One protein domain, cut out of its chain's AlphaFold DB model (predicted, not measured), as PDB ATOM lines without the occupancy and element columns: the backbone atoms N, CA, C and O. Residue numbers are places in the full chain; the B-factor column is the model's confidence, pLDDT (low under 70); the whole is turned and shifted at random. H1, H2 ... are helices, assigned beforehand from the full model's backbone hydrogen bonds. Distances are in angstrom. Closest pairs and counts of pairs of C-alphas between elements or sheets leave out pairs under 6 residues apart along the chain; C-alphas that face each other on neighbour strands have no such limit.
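What this domain is: This is residues 24 to 94 of the 95 residues of the protein "Uncharacterized protein tam13" of Schizosaccharomyces pombe (strain 972 / ATCC 24843) (UniProt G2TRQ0). A long helix, H1, sticks out like a handle from a small head: its residues 24 to 34 stand free, while its last part joins the head made with three shorter helices, H2, H3 and H4. In the head H2 stands crosswise to H1 and to H3, and H3 and H4 form a helical hairpin. The printed part has 71 residues, with four named helices in the order H1, H2, H3, H4 and no named strand; the class is all helix. The whole is compact, with a radius of gyration of the C-alphas of 12.4 A, but its outline is elongated, 39 by 22 by 20 A, the handle making the length.

Where its parts are: H1 runs from residue 24 to residue 46, 31.5 A from first to last C-alpha, beginning with C-alpha 24 at (133.360, 64.114, 96.415). After a tight link of 4 residues, H2 takes residues 51 to 64, 19.8 A long, with C-alpha 51 at (152.874, 78.569, 113.337). H3 follows at residues 69 to 78, 14.1 A long, and H4 at residues 83 to 92, 14.0 A long, ending with C-alpha 92 at (143.749, 91.117, 120.458).

How they stand to each other: H3 is the hub, touching the three other helices. H1 touches H3 with residues 39 to 46 alone, at a shallow tilt of 32 degrees, only just short of steep, the same way; the closest C-alphas are those of Thr 39 and Leu 70, 6.2 A apart. H2 touches H3 with residues 58 to 62 alone, about perpendicular at 82 degrees, and the closest C-alphas, of Asn 62 and Val 69, are 5.0 A apart. H3 and H4 touch as a hairpin, opposite ways at a steep tilt of 44 degrees, the closest C-alphas being those of Glu 77 and Ile 86, 6.2 A apart. H1 and H4 only just touch, with 3 pairs of C-alphas within 8 A, through residue 46 of H1 alone; the closest C-alphas, of Met 46 and Gln 83, are 6.2 A apart. H2 is close to H4 but not clearly touching, with the C-alphas of Ile 57 and Leu 90 closest at 6.5 A. H1 and H2 are likewise close but not clearly touching, closest at Ile 43 and Lys 54 with C-alphas 7.3 A apart, and only just about perpendicular at 71 degrees. The helix packing is mostly crossed, 1 of the 4 touching pairs being at a shallow tilt. In H1, H2, H3 and H4 every O i to N i+4 pair is within hydrogen-bond range.

The domain as a whole: The two C-alphas farthest apart are those of Leu 24 and Asp 84, 39.9 A. Without residues 24 to 34 the body has 60 residues and spans 25 by 22 by 21 A. The printed part has no cut, and the three links between helices are tight. The mean pLDDT of the printed part is 74.9, and residues 24 to 40, 42 to 43 and 46 are under 70.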
ATOM      1  N   LEU A  24     133.966  63.089  95.559       46.41
ATOM      2  CA  LEU A  24     133.360  64.114  96.415       46.41
ATOM      3  C   LEU A  24     134.087  64.258  97.752       46.41
ATOM      4  O   LEU A  24     134.272  65.381  98.193       46.41
ATOM      5  N   SER A  25     134.550  63.175  98.382       48.56
ATOM      6  CA  SER A  25     135.349  63.272  99.616       48.56
ATOM      7  C   SER A  25     136.725  63.884  99.354       48.56
ATOM      8  O   SER A  25     137.184  64.711 100.139       48.56
ATOM      9  N   SER A  26     137.341  63.556  98.216       52.01
ATOM     10  CA  SER A  26     138.587  64.166  97.750       52.01
ATOM     11  C   SER A  26     138.388  65.616  97.321       52.01
ATOM     12  O   SER A  26     139.234  66.436  97.637       52.01
ATOM     13  N   ALA A  27     137.277  65.972  96.668       47.27
ATOM     14  CA  ALA A  27     136.966  67.344  96.263       47.27
ATOM     15  C   ALA A  27     136.554  68.212  97.457       47.27
ATOM     16  O   ALA A  27     137.090  69.295  97.612       47.27
ATOM     17  N   LEU A  28     135.701  67.728  98.365       49.09
ATOM     18  CA  LEU A  28     135.380  68.407  99.628       49.09
ATOM     19  C   LEU A  28     136.620  68.517 100.520       49.09
ATOM     20  O   LEU A  28     136.808  69.521 101.205       49.09
ATOM     21  N   GLY A  29     137.471  67.489 100.512       48.95
ATOM     22  CA  GLY A  29     138.773  67.490 101.164       48.95
ATOM     23  C   GLY A  29     139.723  68.504 100.535       48.95
ATOM     24  O   GLY A  29     140.339  69.268 101.266       48.95
ATOM     25  N   ALA A  30     139.796  68.565  99.206       50.55
ATOM     26  CA  ALA A  30     140.632  69.491  98.453       50.55
ATOM     27  C   ALA A  30     140.128  70.928  98.579       50.55
ATOM     28  O   ALA A  30     140.927  71.812  98.825       50.55
ATOM     29  N   GLU A  31     138.825  71.190  98.512       52.17
ATOM     30  CA  GLU A  31     138.250  72.519  98.725       52.17
ATOM     31  C   GLU A  31     138.467  72.994 100.160       52.17
ATOM     32  O   GLU A  31     138.827  74.150 100.373       52.17
ATOM     33  N   LYS A  32     138.296  72.119 101.162       53.28
ATOM     34  CA  LYS A  32     138.608  72.457 102.558       53.28
ATOM     35  C   LYS A  32     140.103  72.685 102.758       53.28
ATOM     36  O   LYS A  32     140.463  73.651 103.422       53.28
ATOM     37  N   GLN A  33     140.960  71.856 102.165       56.78
ATOM     38  CA  GLN A  33     142.416  72.012 102.220       56.78
ATOM     39  C   GLN A  33     142.883  73.269 101.485       56.78
ATOM     40  O   GLN A  33     143.720  73.989 102.009       56.78
ATOM     41  N   VAL A  34     142.319  73.587 100.319       60.32
ATOM     42  CA  VAL A  34     142.616  74.803  99.552       60.32
ATOM     43  C   VAL A  34     142.135  76.025 100.317       60.32
ATOM     44  O   VAL A  34     142.905  76.964 100.473       60.32
ATOM     45  N   LYS A  35     140.916  76.009 100.872       60.05
ATOM     46  CA  LYS A  35     140.430  77.090 101.741       60.05
ATOM     47  C   LYS A  35     141.326  77.250 102.959       60.05
ATOM     48  O   LYS A  35     141.688  78.373 103.287       60.05
ATOM     49  N   GLN A  36     141.741  76.160 103.603       61.30
ATOM     50  CA  GLN A  36     142.659  76.205 104.740       61.30
ATOM     51  C   GLN A  36     144.042  76.731 104.334       61.30
ATOM     52  O   GLN A  36     144.585  77.577 105.034       61.30
ATOM     53  N   ALA A  37     144.589  76.308 103.195       64.24
ATOM     54  CA  ALA A  37     145.871  76.771 102.672       64.24
ATOM     55  C   ALA A  37     145.822  78.248 102.264       64.24
ATOM     56  O   ALA A  37     146.735  78.998 102.589       64.24
ATOM     57  N   GLN A  38     144.740  78.695 101.623       66.33
ATOM     58  CA  GLN A  38     144.489  80.104 101.324       66.33
ATOM     59  C   GLN A  38     144.342  80.917 102.606       66.33
ATOM     60  O   GLN A  38     144.935  81.983 102.710       66.33
ATOM     61  N   THR A  39     143.620  80.396 103.603       64.09
ATOM     62  CA  THR A  39     143.510  81.016 104.930       64.09
ATOM     63  C   THR A  39     144.889  81.158 105.561       64.09
ATOM     64  O   THR A  39     145.252  82.243 105.994       64.09
ATOM     65  N   MET A  40     145.680  80.082 105.572       64.44
ATOM     66  CA  MET A  40     147.006  80.048 106.181       64.44
ATOM     67  C   MET A  40     147.992  80.956 105.447       64.44
ATOM     68  O   MET A  40     148.783  81.637 106.093       64.44
ATOM     69  N   LYS A  41     147.918  81.006 104.113       70.72
ATOM     70  CA  LYS A  41     148.701  81.926 103.288       70.72
ATOM     71  C   LYS A  41     148.319  83.366 103.592       70.72
ATOM     72  O   LYS A  41     149.187  84.133 103.979       70.72
ATOM     73  N   LYS A  42     147.024  83.692 103.527       68.73
ATOM     74  CA  LYS A  42     146.510  85.029 103.830       68.73
ATOM     75  C   LYS A  42     146.963  85.466 105.217       68.73
ATOM     76  O   LYS A  42     147.451  86.565 105.386       68.73
ATOM     77  N   ILE A  43     146.869  84.585 106.206       68.02
ATOM     78  CA  ILE A  43     147.360  84.809 107.571       68.02
ATOM     79  C   ILE A  43     148.857  85.023 107.616       68.02
ATOM     80  O   ILE A  43     149.314  85.917 108.314       68.02
ATOM     81  N   SER A  44     149.622  84.204 106.903       70.21
ATOM     82  CA  SER A  44     151.067  84.355 106.860       70.21
ATOM     83  C   SER A  44     151.490  85.673 106.220       70.21
ATOM     84  O   SER A  44     152.488  86.235 106.661       70.21
ATOM     85  N   ASP A  45     150.726  86.151 105.238       72.88
ATOM     86  CA  ASP A  45     150.907  87.449 104.592       72.88
ATOM     87  C   ASP A  45     150.419  88.602 105.499       72.88
ATOM     88  O   ASP A  45     151.042  89.658 105.545       72.88
ATOM     89  N   MET A  46     149.331  88.397 106.254       68.58
ATOM     90  CA  MET A  46     148.716  89.395 107.144       68.58
ATOM     91  C   MET A  46     149.449  89.559 108.479       68.58
ATOM     92  O   MET A  46     149.435  90.651 109.042       68.58
ATOM     93  N   PHE A  47     150.062  88.500 109.018       70.33
ATOM     94  CA  PHE A  47     150.886  88.596 110.217       70.33
ATOM     95  C   PHE A  47     152.094  87.643 110.226       70.33
ATOM     96  O   PHE A  47     151.953  86.411 110.148       70.33
ATOM     97  N   PRO A  48     153.307  88.188 110.423       70.26
ATOM     98  CA  PRO A  48     154.472  87.389 110.760       70.26
ATOM     99  C   PRO A  48     154.334  86.852 112.193       70.26
ATOM    100  O   PRO A  48     153.845  87.533 113.094       70.26
ATOM    101  N   GLY A  49     154.750  85.605 112.411       70.50
ATOM    102  CA  GLY A  49     154.640  84.935 113.707       70.50
ATOM    103  C   GLY A  49     154.856  83.431 113.601       70.50
ATOM    104  O   GLY A  49     154.904  82.879 112.492       70.50
ATOM    105  N   SER A  50     154.981  82.769 114.753       81.57
ATOM    106  CA  SER A  50     155.133  81.315 114.801       81.57
ATOM    107  C   SER A  50     153.866  80.606 114.308       81.57
ATOM    108  O   SER A  50     152.749  81.110 114.442       81.57
ATOM    109  N   THR A  51     154.017  79.399 113.756       78.39
ATOM    110  CA  THR A  51     152.874  78.569 113.337       78.39
ATOM    111  C   THR A  51     151.884  78.342 114.485       78.39
ATOM    112  O   THR A  51     150.676  78.360 114.267       78.39
ATOM    113  N   SER A  52     152.378  78.196 115.718       81.44
ATOM    114  CA  SER A  52     151.551  78.008 116.914       81.44
ATOM    115  C   SER A  52     150.695  79.234 117.235       81.44
ATOM    116  O   SER A  52     149.495  79.092 117.460       81.44
ATOM    117  N   GLU A  53     151.270  80.441 117.199       79.75
ATOM    118  CA  GLU A  53     150.505  81.687 117.374       79.75
ATOM    119  C   GLU A  53     149.470  81.857 116.261       79.75
ATOM    120  O   GLU A  53     148.328  82.233 116.529       79.75
ATOM    121  N   LYS A  54     149.844  81.504 115.022       80.83
ATOM    122  CA  LYS A  54     148.940  81.549 113.869       80.83
ATOM    123  C   LYS A  54     147.704  80.682 114.074       80.83
ATOM    124  O   LYS A  54     146.579  81.146 113.888       80.83
ATOM    125  N   LEU A  55     147.914  79.444 114.511       84.10
ATOM    126  CA  LEU A  55     146.844  78.500 114.823       84.10
ATOM    127  C   LEU A  55     146.003  78.940 116.028       84.10
ATOM    128  O   LEU A  55     144.787  78.761 116.018       84.10
ATOM    129  N   ALA A  56     146.614  79.539 117.051       86.18
ATOM    130  CA  ALA A  56     145.883  80.043 118.210       86.18
ATOM    131  C   ALA A  56     144.932  81.192 117.831       86.18
ATOM    132  O   ALA A  56     143.754  81.151 118.191       86.18
ATOM    133  N   ILE A  57     145.408  82.158 117.038       84.02
ATOM    134  CA  ILE A  57     144.589  83.251 116.490       84.02
ATOM    135  C   ILE A  57     143.469  82.683 115.620       84.02
ATOM    136  O   ILE A  57     142.309  83.030 115.815       84.02
ATOM    137  N   LEU A  58     143.791  81.756 114.716       85.00
ATOM    138  CA  LEU A  58     142.811  81.063 113.880       85.00
ATOM    139  C   LEU A  58     141.694  80.424 114.690       85.00
ATOM    140  O   LEU A  58     140.525  80.645 114.400       85.00
ATOM    141  N   ASN A  59     142.047  79.646 115.710       86.09
ATOM    142  CA  ASN A  59     141.078  78.949 116.546       86.09
ATOM    143  C   ASN A  59     140.213  79.929 117.343       86.09
ATOM    144  O   ASN A  59     139.006  79.711 117.474       86.09
ATOM    145  N   LYS A  60     140.801  81.022 117.841       87.37
ATOM    146  CA  LYS A  60     140.074  82.089 118.537       87.37
ATOM    147  C   LYS A  60     139.108  82.809 117.605       87.37
ATOM    148  O   LYS A  60     137.940  82.940 117.956       87.37
ATOM    149  N   ILE A  61     139.553  83.189 116.409       84.70
ATOM    150  CA  ILE A  61     138.691  83.795 115.391       84.70
ATOM    151  C   ILE A  61     137.592  82.813 114.996       84.70
ATOM    152  O   ILE A  61     136.436  83.198 114.966       84.70
ATOM    153  N   ASN A  62     137.918  81.540 114.763       84.14
ATOM    154  CA  ASN A  62     136.947  80.512 114.381       84.14
ATOM    155  C   ASN A  62     135.857  80.340 115.437       84.14
ATOM    156  O   ASN A  62     134.684  80.187 115.105       84.14
ATOM    157  N   SER A  63     136.259  80.385 116.708       85.63
ATOM    158  CA  SER A  63     135.347  80.309 117.847       85.63
ATOM    159  C   SER A  63     134.495  81.573 117.968       85.63
ATOM    160  O   SER A  63     133.295  81.470 118.196       85.63
ATOM    161  N   ALA A  64     135.091  82.755 117.785       83.07
ATOM    162  CA  ALA A  64     134.403  84.039 117.892       83.07
ATOM    163  C   ALA A  64     133.443  84.308 116.719       83.07
ATOM    164  O   ALA A  64     132.375  84.875 116.922       83.07
ATOM    165  N   SER A  65     133.798  83.884 115.504       82.80
ATOM    166  CA  SER A  65     133.010  84.095 114.283       82.80
ATOM    167  C   SER A  65     132.075  82.937 113.939       82.80
ATOM    168  O   SER A  65     131.361  82.995 112.938       82.80
ATOM    169  N   GLY A  66     132.083  81.863 114.734       84.69
ATOM    170  CA  GLY A  66     131.224  80.699 114.517       84.69
ATOM    171  C   GLY A  66     131.526  79.943 113.220       84.69
ATOM    172  O   GLY A  66     130.601  79.502 112.541       84.69
ATOM    173  N   GLY A  67     132.802  79.800 112.847       83.45
ATOM    174  CA  GLY A  67     133.205  79.078 111.631       83.45
ATOM    175  C   GLY A  67     133.633  79.954 110.451       83.45
ATOM    176  O   GLY A  67     134.025  79.426 109.410       83.45
ATOM    177  N   ARG A  68     133.561  81.285 110.573       83.76
ATOM    178  CA  ARG A  68     133.746  82.228 109.454       83.76
ATOM    179  C   ARG A  68     135.103  82.925 109.460       83.76
ATOM    180  O   ARG A  68     135.205  84.125 109.234       83.76
ATOM    181  N   VAL A  69     136.173  82.179 109.722       83.19
ATOM    182  CA  VAL A  69     137.518  82.754 109.911       83.19
ATOM    183  C   VAL A  69     137.967  83.621 108.741       83.19
ATOM    184  O   VAL A  69     138.462  84.721 108.949       83.19
ATOM    185  N   LEU A  70     137.773  83.145 107.514       81.10
ATOM    186  CA  LEU A  70     138.169  83.868 106.306       81.10
ATOM    187  C   LEU A  70     137.426  85.192 106.120       81.10
ATOM    188  O   LEU A  70     138.038  86.162 105.678       81.10
ATOM    189  N   GLU A  71     136.136  85.216 106.457       84.45
ATOM    190  CA  GLU A  71     135.300  86.417 106.389       84.45
ATOM    191  C   GLU A  71     135.808  87.440 107.404       84.45
ATOM    192  O   GLU A  71     136.207  88.529 107.013       84.45
ATOM    193  N   THR A  72     135.964  87.038 108.669       83.86
ATOM    194  CA  THR A  72     136.497  87.911 109.726       83.86
ATOM    195  C   THR A  72     137.905  88.413 109.415       83.86
ATOM    196  O   THR A  72     138.213  89.577 109.634       83.86
ATOM    197  N   LEU A  73     138.783  87.566 108.875       84.29
ATOM    198  CA  LEU A  73     140.117  87.994 108.461       84.29
ATOM    199  C   LEU A  73     140.070  88.987 107.298       84.29
ATOM    200  O   LEU A  73     140.840  89.939 107.285       84.29
ATOM    201  N   GLY A  74     139.170  88.778 106.335       84.14
ATOM    202  CA  GLY A  74     138.919  89.735 105.262       84.14
ATOM    203  C   GLY A  74     138.356  91.056 105.776       84.14
ATOM    204  O   GLY A  74     138.778  92.105 105.311       84.14
ATOM    205  N   GLU A  75     137.455  91.038 106.751       85.81
ATOM    206  CA  GLU A  75     136.945  92.250 107.403       85.81
ATOM    207  C   GLU A  75     138.045  92.980 108.174       85.81
ATOM    208  O   GLU A  75     138.149  94.201 108.088       85.81
ATOM    209  N   ILE A  76     138.903  92.256 108.899       84.90
ATOM    210  CA  ILE A  76     140.046  92.847 109.603       84.90
ATOM    211  C   ILE A  76     141.001  93.487 108.598       84.90
ATOM    212  O   ILE A  76     141.402  94.625 108.805       84.90
ATOM    213  N   GLU A  77     141.337  92.798 107.511       82.23
ATOM    214  CA  GLU A  77     142.203  93.330 106.456       82.23
ATOM    215  C   GLU A  77     141.597  94.573 105.790       82.23
ATOM    216  O   GLU A  77     142.260  95.598 105.717       82.23
ATOM    217  N   ASN A  78     140.325  94.523 105.380       84.88
ATOM    218  CA  ASN A  78     139.648  95.652 104.733       84.88
ATOM    219  C   ASN A  78     139.389  96.833 105.683       84.88
ATOM    220  O   ASN A  78     139.308  97.973 105.236       84.88
ATOM    221  N   SER A  79     139.229  96.579 106.986       83.40
ATOM    222  CA  SER A  79     139.021  97.619 108.007       83.40
ATOM    223  C   SER A  79     140.318  98.176 108.588       83.40
ATOM    224  O   SER A  79     140.262  99.012 109.489       83.40
ATOM    225  N   SER A  80     141.473  97.687 108.142       82.39
ATOM    226  CA  SER A  80     142.772  98.107 108.656       82.39
ATOM    227  C   SER A  80     143.562  98.805 107.563       82.39
ATOM    228  O   SER A  80     143.659  98.323 106.440       82.39
ATOM    229  N   SER A  81     144.166  99.942 107.899       82.26
ATOM    230  CA  SER A  81     144.933 100.732 106.922       82.26
ATOM    231  C   SER A  81     146.373 100.235 106.756       82.26
ATOM    232  O   SER A  81     147.093 100.681 105.867       82.26
ATOM    233  N   SER A  82     146.825  99.349 107.647       81.55
ATOM    234  CA  SER A  82     148.203  98.862 107.700       81.55
ATOM    235  C   SER A  82     148.284  97.443 108.262       81.55
ATOM    236  O   SER A  82     147.417  97.010 109.025       81.55
ATOM    237  N   GLN A  83     149.360  96.727 107.920       77.97
ATOM    238  CA  GLN A  83     149.636  95.394 108.467       77.97
ATOM    239  C   GLN A  83     149.792  95.420 109.994       77.97
ATOM    240  O   GLN A  83     149.291  94.525 110.666       77.97
ATOM    241  N   ASP A  84     150.404  96.460 110.569       81.42
ATOM    242  CA  ASP A  84     150.546  96.602 112.025       81.42
ATOM    243  C   ASP A  84     149.198  96.674 112.754       81.42
ATOM    244  O   ASP A  84     149.029  96.088 113.829       81.42
ATOM    245  N   GLU A  85     148.209  97.347 112.163       81.75
ATOM    246  CA  GLU A  85     146.855  97.410 112.713       81.75
ATOM    247  C   GLU A  85     146.163  96.040 112.647       81.75
ATOM    248  O   GLU A  85     145.563  95.607 113.636       81.75
ATOM    249  N   ILE A  86     146.325  95.314 111.533       83.59
ATOM    250  CA  ILE A  86     145.845  93.931 111.385       83.59
ATOM    251  C   ILE A  86     146.461  93.055 112.477       83.59
ATOM    252  O   ILE A  86     145.738  92.414 113.237       83.59
ATOM    253  N   ILE A  87     147.789  93.069 112.615       81.86
ATOM    254  CA  ILE A  87     148.520  92.292 113.622       81.86
ATOM    255  C   ILE A  87     148.031  92.640 115.030       81.86
ATOM    256  O   ILE A  87     147.834  91.743 115.850       81.86
ATOM    257  N   THR A  88     147.800  93.921 115.319       85.66
ATOM    258  CA  THR A  88     147.302  94.382 116.621       85.66
ATOM    259  C   THR A  88     145.900  93.844 116.908       85.66
ATOM    260  O   THR A  88     145.672  93.294 117.988       85.66
ATOM    261  N   LYS A  89     144.980  93.921 115.936       84.94
ATOM    262  CA  LYS A  89     143.625  93.351 116.046       84.94
ATOM    263  C   LYS A  89     143.675  91.833 116.232       84.94
ATOM    264  O   LYS A  89     143.019  91.308 117.128       84.94
ATOM    265  N   LEU A  90     144.502  91.131 115.456       83.49
ATOM    266  CA  LEU A  90     144.668  89.675 115.533       83.49
ATOM    267  C   LEU A  90     145.258  89.223 116.872       83.49
ATOM    268  O   LEU A  90     144.735  88.301 117.495       83.49
ATOM    269  N   LYS A  91     146.300  89.900 117.364       82.54
ATOM    270  CA  LYS A  91     146.852  89.666 118.707       82.54
ATOM    271  C   LYS A  91     145.837  89.971 119.811       82.54
ATOM    272  O   LYS A  91     145.904  89.354 120.869       82.54
ATOM    273  N   GLY A  92     144.879  90.867 119.565       84.41
ATOM    274  CA  GLY A  92     143.749  91.117 120.458       84.41
ATOM    275  C   GLY A  92     142.931  89.860 120.775       84.41
ATOM    276  O   GLY A  92     142.490  89.711 121.906       84.41
ATOM    277  N   PHE A  93     142.816  88.913 119.836       80.43
ATOM    278  CA  PHE A  93     142.121  87.636 120.058       80.43
ATOM    279  C   PHE A  93     142.886  86.652 120.963       80.43
ATOM    280  O   PHE A  93     142.301  85.672 121.431       80.43
ATOM    281  N   LEU A  94     144.191  86.866 121.176       76.02
ATOM    282  CA  LEU A  94     145.016  86.024 122.051       76.02
ATOM    283  C   LEU A  94     144.966  86.440 123.523       76.02
ATOM    284  O   LEU A  94     145.357  85.636 124.369       76.02
TER     285      LEU A  94